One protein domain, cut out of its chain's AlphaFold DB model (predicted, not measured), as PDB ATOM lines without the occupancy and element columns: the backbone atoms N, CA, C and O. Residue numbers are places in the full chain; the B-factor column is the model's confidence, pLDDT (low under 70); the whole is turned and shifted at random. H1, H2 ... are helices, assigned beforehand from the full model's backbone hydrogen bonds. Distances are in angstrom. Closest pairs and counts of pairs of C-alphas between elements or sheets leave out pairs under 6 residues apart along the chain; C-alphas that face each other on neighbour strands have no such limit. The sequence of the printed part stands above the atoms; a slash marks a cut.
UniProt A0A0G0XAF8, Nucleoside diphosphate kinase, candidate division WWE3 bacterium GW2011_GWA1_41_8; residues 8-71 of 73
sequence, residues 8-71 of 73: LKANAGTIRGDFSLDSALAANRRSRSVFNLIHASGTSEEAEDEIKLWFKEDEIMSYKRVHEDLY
ATOM      1  N   LEU A   8      92.900 117.989 137.302       96.81
ATOM      2  CA  LEU A   8      92.455 116.859 138.131       96.81
ATOM      3  C   LEU A   8      91.734 115.735 137.349       96.81
ATOM      4  O   LEU A   8      91.628 114.616 137.839       96.81
ATOM      5  N   LYS A   9      91.199 116.025 136.154       97.56
ATOM      6  CA  LYS A   9      90.533 115.058 135.261       97.56
ATOM      7  C   LYS A   9      91.377 114.698 134.033       97.56
ATOM      8  O   LYS A   9      90.883 114.008 133.142       97.56
ATOM      9  N   ALA A  10      92.592 115.226 133.914       97.81
ATOM     10  CA  ALA A  10      93.468 114.933 132.794       97.81
ATOM     11  C   ALA A  10      94.165 113.583 133.012       97.81
ATOM     12  O   ALA A  10      94.576 113.250 134.120       97.81
ATOM     13  N   ASN A  11      94.285 112.793 131.945       97.94
ATOM     14  CA  ASN A  11      94.958 111.498 132.005       97.94
ATOM     15  C   ASN A  11      96.465 111.688 132.233       97.94
ATOM     16  O   ASN A  11      97.057 112.628 131.692       97.94
ATOM     17  N   ALA A  12      97.088 110.760 132.962       96.94
ATOM     18  CA  ALA A  12      98.544 110.683 133.072       96.94
ATOM     19  C   ALA A  12      99.195 110.544 131.681       96.94
ATOM     20  O   ALA A  12      98.624 109.916 130.782       96.94
ATOM     21  N   GLY A  13     100.366 111.150 131.494       97.25
ATOM     22  CA  GLY A  13     101.055 111.252 130.204       97.25
ATOM     23  C   GLY A  13     100.592 112.432 129.339       97.25
ATOM     24  O   GLY A  13     101.085 112.615 128.224       97.25
ATOM     25  N   THR A  14      99.617 113.224 129.801       98.44
ATOM     26  CA  THR A  14      99.225 114.480 129.142       98.44
ATOM     27  C   THR A  14      99.860 115.672 129.837       98.44
ATOM     28  O   THR A  14     100.085 115.638 131.043       98.44
ATOM     29  N   ILE A  15     100.079 116.770 129.106       98.38
ATOM     30  CA  ILE A  15     100.711 117.978 129.664       98.38
ATOM     31  C   ILE A  15      99.955 118.463 130.912       98.38
ATOM     32  O   ILE A  15     100.546 118.736 131.952       98.38
ATOM     33  N   ARG A  16      98.623 118.539 130.846       98.44
ATOM     34  CA  ARG A  16      97.813 118.997 131.982       98.44
ATOM     35  C   ARG A  16      97.766 117.991 133.130       98.44
ATOM     36  O   ARG A  16      97.664 118.432 134.266       98.44
ATOM     37  N   GLY A  17      97.829 116.691 132.838       97.69
ATOM     38  CA  GLY A  17      97.799 115.634 133.853       97.69
ATOM     39  C   GLY A  17      99.114 115.495 134.617       97.69
ATOM     40  O   GLY A  17      99.090 115.258 135.820       97.69
ATOM     41  N   ASP A  18     100.244 115.702 133.942       98.06
ATOM     42  CA  ASP A  18     101.565 115.497 134.544       98.06
ATOM     43  C   ASP A  18     102.109 116.761 135.226       98.06
ATOM     44  O   ASP A  18     102.879 116.663 136.182       98.06
ATOM     45  N   PHE A  19     101.707 117.954 134.767       98.00
ATOM     46  CA  PHE A  19     102.311 119.219 135.210       98.00
ATOM     47  C   PHE A  19     101.368 120.154 135.983       98.00
ATOM     48  O   PHE A  19     101.817 121.195 136.465       98.00
ATOM     49  N   SER A  20     100.076 119.833 136.133       96.94
ATOM     50  CA  SER A  20      99.154 120.629 136.955       96.94
ATOM     51  C   SER A  20      98.271 119.757 137.846       96.94
ATOM     52  O   SER A  20      97.802 118.696 137.456       96.94
ATOM     53  N   LEU A  21      98.021 120.244 139.063       95.44
ATOM     54  CA  LEU A  21      97.162 119.601 140.065       95.44
ATOM     55  C   LEU A  21      95.900 120.428 140.357       95.44
ATOM     56  O   LEU A  21      95.208 120.197 141.351       95.44
ATOM     57  N   ASP A  22      95.615 121.443 139.538       97.44
ATOM     58  CA  ASP A  22      94.519 122.368 139.811       97.44
ATOM     59  C   ASP A  22      93.131 121.742 139.584       97.44
ATOM     60  O   ASP A  22      92.947 120.765 138.850       97.44
ATOM     61  N   SER A  23      92.115 122.334 140.215       97.44
ATOM     62  CA  SER A  23      90.725 121.885 140.113       97.44
ATOM     63  C   SER A  23      89.748 123.049 139.996       97.44
ATOM     64  O   SER A  23      89.988 124.142 140.510       97.44
ATOM     65  N   ALA A  24      88.588 122.789 139.386       97.12
ATOM     66  CA  ALA A  24      87.517 123.782 139.272       97.12
ATOM     67  C   ALA A  24      87.053 124.293 140.649       97.12
ATOM     68  O   ALA A  24      86.824 125.484 140.824       97.12
ATOM     69  N   LEU A  25      86.986 123.417 141.660       97.81
ATOM     70  CA  LEU A  25      86.617 123.812 143.020       97.81
ATOM     71  C   LEU A  25      87.652 124.764 143.638       97.81
ATOM     72  O   LEU A  25      87.287 125.790 144.211       97.81
ATOM     73  N   ALA A  26      88.942 124.436 143.532       97.25
ATOM     74  CA  ALA A  26      90.014 125.256 144.089       97.25
ATOM     75  C   ALA A  26      90.121 126.628 143.407       97.25
ATOM     76  O   ALA A  26      90.423 127.609 144.095       97.25
ATOM     77  N   ALA A  27      89.867 126.676 142.096       97.62
ATOM     78  CA  ALA A  27      89.824 127.889 141.291       97.62
ATOM     79  C   ALA A  27      88.620 128.773 141.660       97.62
ATOM     80  O   ALA A  27      88.804 129.933 142.026       97.62
ATOM     81  N   ASN A  28      87.414 128.194 141.708       97.81
ATOM     82  CA  ASN A  28      86.183 128.910 142.056       97.81
ATOM     83  C   ASN A  28      86.228 129.485 143.475       97.81
ATOM     84  O   ASN A  28      85.872 130.639 143.683       97.81
ATOM     85  N   ARG A  29      86.736 128.723 144.457       98.12
ATOM     86  CA  ARG A  29      86.900 129.214 145.842       98.12
ATOM     87  C   ARG A  29      87.833 130.418 145.956       98.12
ATOM     88  O   ARG A  29      87.784 131.124 146.956       98.12
ATOM     89  N   ARG A  30      88.718 130.601 144.978       97.69
ATOM     90  CA  ARG A  30      89.692 131.694 144.918       97.69
ATOM     91  C   ARG A  30      89.322 132.733 143.859       97.69
ATOM     92  O   ARG A  30      90.155 133.578 143.557       97.69
ATOM     93  N   SER A  31      88.114 132.651 143.295       97.62
ATOM     94  CA  SER A  31      87.610 133.552 142.254       97.62
ATOM     95  C   SER A  31      88.598 133.756 141.100       97.62
ATOM     96  O   SER A  31      88.814 134.875 140.644       97.62
ATOM     97  N   ARG A  32      89.221 132.665 140.642       97.62
ATOM     98  CA  ARG A  32      90.160 132.664 139.511       97.62
ATOM     99  C   ARG A  32      89.787 131.603 138.483       97.62
ATOM    100  O   ARG A  32      89.027 130.684 138.780       97.62
ATOM    101  N   SER A  33      90.373 131.702 137.295       97.38
ATOM    102  CA  SER A  33      90.331 130.638 136.294       97.38
ATOM    103  C   SER A  33      91.143 129.417 136.737       97.38
ATOM    104  O   SER A  33      91.992 129.491 137.633       97.38
ATOM    105  N   VAL A  34      90.870 128.276 136.103       98.00
ATOM    106  CA  VAL A  34      91.671 127.060 136.276       98.00
ATOM    107  C   VAL A  34      93.043 127.280 135.647       98.00
ATOM    108  O   VAL A  34      93.150 127.663 134.485       98.00
ATOM    109  N   PHE A  35      94.097 127.001 136.404       97.75
ATOM    110  CA  PHE A  35      95.471 127.075 135.930       97.75
ATOM    111  C   PHE A  35      95.870 125.733 135.313       97.75
ATOM    112  O   PHE A  35      96.355 124.819 135.982       97.75
ATOM    113  N   ASN A  36      95.632 125.611 134.007       97.50
ATOM    114  CA  ASN A  36      95.881 124.403 133.216       97.50
ATOM    115  C   ASN A  36      97.028 124.559 132.198       97.50
ATOM    116  O   ASN A  36      97.107 123.790 131.242       97.50
ATOM    117  N   LEU A  37      97.930 125.515 132.446       97.38
ATOM    118  CA  LEU A  37      99.235 125.722 131.799       97.38
ATOM    119  C   LEU A  37      99.222 126.180 130.338       97.38
ATOM    120  O   LEU A  37      99.915 127.134 130.006       97.38
ATOM    121  N   ILE A  38      98.490 125.490 129.471       97.75
ATOM    122  CA  ILE A  38      98.586 125.644 128.019       97.75
ATOM    123  C   ILE A  38      97.195 125.719 127.387       97.75
ATOM    124  O   ILE A  38      96.274 125.009 127.804       97.75
ATOM    125  N   HIS A  39      97.062 126.564 126.366       97.75
ATOM    126  CA  HIS A  39      95.913 126.636 125.461       97.75
ATOM    127  C   HIS A  39      96.195 125.853 124.175       97.75
ATOM    128  O   HIS A  39      97.333 125.784 123.722       97.75
ATOM    129  N   ALA A  40      95.151 125.265 123.603       97.50
ATOM    130  CA  ALA A  40      95.171 124.687 122.267       97.50
ATOM    131  C   ALA A  40      93.780 124.878 121.662       97.50
ATOM    132  O   ALA A  40      92.791 124.660 122.369       97.50
ATOM    133  N   SER A  41      93.723 125.269 120.391       97.81
ATOM    134  CA  SER A  41      92.477 125.504 119.659       97.81
ATOM    135  C   SER A  41      91.578 124.263 119.713       97.81
ATOM    136  O   SER A  41      92.060 123.129 119.598       97.81
ATOM    137  N   GLY A  42      90.279 124.459 119.953       96.12
ATOM    138  CA  GLY A  42      89.324 123.371 120.173       96.12
ATOM    139  C   GLY A  42      88.824 122.735 118.879       96.12
ATOM    140  O   GLY A  42      88.481 121.551 118.871       96.12
ATOM    141  N   THR A  43      88.822 123.496 117.783       97.69
ATOM    142  CA  THR A  43      88.423 123.051 116.442       97.69
ATOM    143  C   THR A  43      89.369 123.590 115.365       97.69
ATOM    144  O   THR A  43      90.177 124.478 115.629       97.69
ATOM    145  N   SER A  44      89.276 123.057 114.143       97.75
ATOM    146  CA  SER A  44      90.057 123.566 113.005       97.75
ATOM    147  C   SER A  44      89.674 124.998 112.623       97.75
ATOM    148  O   SER A  44      90.552 125.780 112.290       97.75
ATOM    149  N   GLU A  45      88.388 125.345 112.713       98.06
ATOM    150  CA  GLU A  45      87.896 126.704 112.450       98.06
ATOM    151  C   GLU A  45      88.471 127.694 113.473       98.06
ATOM    152  O   GLU A  45      89.082 128.690 113.097       98.06
ATOM    153  N   GLU A  46      88.400 127.352 114.766       98.00
ATOM    154  CA  GLU A  46      89.034 128.149 115.824       98.00
ATOM    155  C   GLU A  46      90.549 128.271 115.615       98.00
ATOM    156  O   GLU A  46      91.116 129.329 115.867       98.00
ATOM    157  N   ALA A  47      91.216 127.212 115.145       98.06
ATOM    158  CA  ALA A  47      92.649 127.257 114.873       98.06
ATOM    159  C   ALA A  47      92.988 128.243 113.747       98.06
ATOM    160  O   ALA A  47      93.940 129.009 113.880       98.06
ATOM    161  N   GLU A  48      92.222 128.253 112.653       97.75
ATOM    162  CA  GLU A  48      92.430 129.198 111.551       97.75
ATOM    163  C   GLU A  48      92.264 130.655 112.001       97.75
ATOM    164  O   GLU A  48      93.055 131.514 111.601       97.75
ATOM    165  N   ASP A  49      91.272 130.927 112.847       98.06
ATOM    166  CA  ASP A  49      91.020 132.265 113.380       98.06
ATOM    167  C   ASP A  49      92.083 132.688 114.402       98.06
ATOM    168  O   ASP A  49      92.612 133.800 114.330       98.06
ATOM    169  N   GLU A  50      92.459 131.797 115.324       98.38
ATOM    170  CA  GLU A  50      93.497 132.062 116.323       98.38
ATOM    171  C   GLU A  50      94.877 132.255 115.677       98.38
ATOM    172  O   GLU A  50      95.610 133.161 116.072       98.38
ATOM    173  N   ILE A  51      95.242 131.467 114.658       98.25
ATOM    174  CA  ILE A  51      96.520 131.638 113.947       98.25
ATOM    175  C   ILE A  51      96.599 133.035 113.323       98.25
ATOM    176  O   ILE A  51      97.595 133.727 113.533       98.25
ATOM    177  N   LYS A  52      95.543 133.479 112.625       97.62
ATOM    178  CA  LYS A  52      95.470 134.826 112.022       97.62
ATOM    179  C   LYS A  52      95.462 135.942 113.068       97.62
ATOM    180  O   LYS A  52      95.897 137.054 112.778       97.62
ATOM    181  N   LEU A  53      94.938 135.669 114.263       98.06
ATOM    182  CA  LEU A  53      94.911 136.627 115.367       98.06
ATOM    183  C   LEU A  53      96.308 136.858 115.961       98.06
ATOM    184  O   LEU A  53      96.641 137.992 116.303       98.06
ATOM    185  N   TRP A  54      97.099 135.793 116.118       98.38
ATOM    186  CA  TRP A  54      98.382 135.845 116.827       98.38
ATOM    187  C   TRP A  54      99.596 136.075 115.927       98.38
ATOM    188  O   TRP A  54     100.586 136.622 116.410       98.38
ATOM    189  N   PHE A  55      99.531 135.671 114.657       98.25
ATOM    190  CA  PHE A  55     100.668 135.703 113.741       98.25
ATOM    191  C   PHE A  55     100.311 136.373 112.418       98.25
ATOM    192  O   PHE A  55      99.218 136.197 111.875       98.25
ATOM    193  N   LYS A  56     101.273 137.100 111.857       97.94
ATOM    194  CA  LYS A  56     101.248 137.501 110.449       97.94
ATOM    195  C   LYS A  56     101.646 136.326 109.562       97.94
ATOM    196  O   LYS A  56     102.354 135.416 109.989       97.94
ATOM    197  N   GLU A  57     101.239 136.371 108.296       95.50
ATOM    198  CA  GLU A  57     101.552 135.310 107.331       95.50
ATOM    199  C   GLU A  57     103.066 135.091 107.154       95.50
ATOM    200  O   GLU A  57     103.501 133.957 106.969       95.50
ATOM    201  N   ASP A  58     103.879 136.146 107.267       96.62
ATOM    202  CA  ASP A  58     105.339 136.090 107.134       96.62
ATOM    203  C   ASP A  58     106.073 135.588 108.393       96.62
ATOM    204  O   ASP A  58     107.266 135.288 108.330       96.62
ATOM    205  N   GLU A  59     105.374 135.438 109.522       97.69
ATOM    206  CA  GLU A  59     105.918 134.856 110.759       97.69
ATOM    207  C   GLU A  59     105.797 133.320 110.782       97.69
ATOM    208  O   GLU A  59     106.474 132.645 111.565       97.69
ATOM    209  N   ILE A  60     104.965 132.747 109.904       97.06
ATOM    210  CA  ILE A  60     104.739 131.303 109.812       97.06
ATOM    211  C   ILE A  60     105.763 130.679 108.860       97.06
ATOM    212  O   ILE A  60     105.690 130.794 107.638       97.06
ATOM    213  N   MET A  61     106.739 129.980 109.435       95.69
ATOM    214  CA  MET A  61     107.834 129.381 108.672       95.69
ATOM    215  C   MET A  61     107.446 128.037 108.051       95.69
ATOM    216  O   MET A  61     106.926 127.152 108.728       95.69
ATOM    217  N   SER A  62     107.821 127.848 106.785       94.50
ATOM    218  CA  SER A  62     107.776 126.551 106.108       94.50
ATOM    219  C   SER A  62     109.193 126.024 105.903       94.50
ATOM    220  O   SER A  62     110.009 126.636 105.214       94.50
ATOM    221  N   TYR A  63     109.505 124.902 106.542       92.31
ATOM    222  CA  TYR A  63     110.775 124.199 106.396       92.31
ATOM    223  C   TYR A  63     110.580 122.716 106.707       92.31
ATOM    224  O   TYR A  63     109.631 122.330 107.388       92.31
ATOM    225  N   LYS A  64     111.499 121.884 106.220       91.19
ATOM    226  CA  LYS A  64     111.438 120.438 106.414       91.19
ATOM    227  C   LYS A  64     112.081 120.036 107.736       91.19
ATOM    228  O   LYS A  64     113.222 120.416 108.014       91.19
ATOM    229  N   ARG A  65     111.380 119.245 108.548       89.94
ATOM    230  CA  ARG A  65     111.966 118.674 109.774       89.94
ATOM    231  C   ARG A  65     112.841 117.473 109.415       89.94
ATOM    232  O   ARG A  65     112.473 116.679 108.562       89.94
ATOM    233  N   VAL A  66     113.949 117.275 110.133       89.50
ATOM    234  CA  VAL A  66     114.900 116.159 109.899       89.50
ATOM    235  C   VAL A  66     114.202 114.791 109.859       89.50
ATOM    236  O   VAL A  66     114.554 113.917 109.072       89.50
ATOM    237  N   HIS A  67     113.176 114.610 110.690       88.25
ATOM    238  CA  HIS A  67     112.428 113.360 110.775       88.25
ATOM    239  C   HIS A  67     111.467 113.113 109.606       88.25
ATOM    240  O   HIS A  67     111.110 111.962 109.393       88.25
ATOM    241  N   GLU A  68     111.075 114.139 108.845       86.75
ATOM    242  CA  GLU A  68     110.191 113.982 107.677       86.75
ATOM    243  C   GLU A  68     110.898 113.310 106.495       86.75
ATOM    244  O   GLU A  68     110.245 112.711 105.649       86.75
ATOM    245  N   ASP A  69     112.231 113.402 106.422       80.44
ATOM    246  CA  ASP A  69     113.041 112.647 105.458       80.44
ATOM    247  C   ASP A  69     113.343 111.226 105.933       80.44
ATOM    248  O   ASP A  69     113.385 110.287 105.138       80.44
ATOM    249  N   LEU A  70     113.607 111.073 107.233       79.38
ATOM    250  CA  LEU A  70     114.124 109.828 107.795       79.38
ATOM    251  C   LEU A  70     113.027 108.783 108.033       79.38
ATOM    252  O   LEU A  70     113.276 107.582 107.925       79.38
ATOM    253  N   TYR A  71     111.824 109.238 108.374       74.50
ATOM    254  CA  TYR A  71     110.673 108.394 108.634       74.50
ATOM    255  C   TYR A  71     109.597 108.756 107.610       74.50
ATOM    256  O   TYR A  71     109.026 109.841 107.656       74.50
TER     257      TYR A  71
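What this domain is: This is residues 8 to 71 of the 73 residues of the protein "Nucleoside diphosphate kinase" of candidate division WWE3 bacterium GW2011_GWA1_41_8 (UniProt A0A0G0XAF8). Four helices are strung like beads along a winding, extended chain, with no packed core. The longest, H3, lies between the short H1 and H2 toward one end and an arm, residues 61 to 71 with H4, that sticks out at the other. The 64 printed residues hold H1, H2, H3, H4 in that order and no named strand; the class is all helix, with 26 residues in helices, under half. The radius of gyration of the C-alphas is 17.1 A, and they span 48 by 30 by 18 A.

How they stand to each other: H3, residues 44 to 54, is apart from H2, residues 24 to 28, H1, residues 15 to 19, and H4, residues 66 to 70, with no C-alphas within 8 A. H1, H2 and H4 are apart from each other too. Every O i to N i+4 pair is within hydrogen-bond range in H1, H2 and H3; H4 has 0 of 1, and 1 of 2 O i to N i+3 pairs.

Where its parts are: H3 measures 15.3 A from C-alpha 44 at (90.057, 123.566, 113.005) to C-alpha 54. H1 measures 5.9 A, H2 6.0 A, and H4 6.7 A, ending at C-alpha 70 (114.124, 109.828, 107.795).

The domain as a whole: The C-alphas farthest apart, of Arg 29 and Asp 69, are 50.9 A apart. The links H2 to H3 and H3 to H4 are long; H1 to H2 is tight. The printed part has no cut, and no printed residue is under 70 in pLDDT.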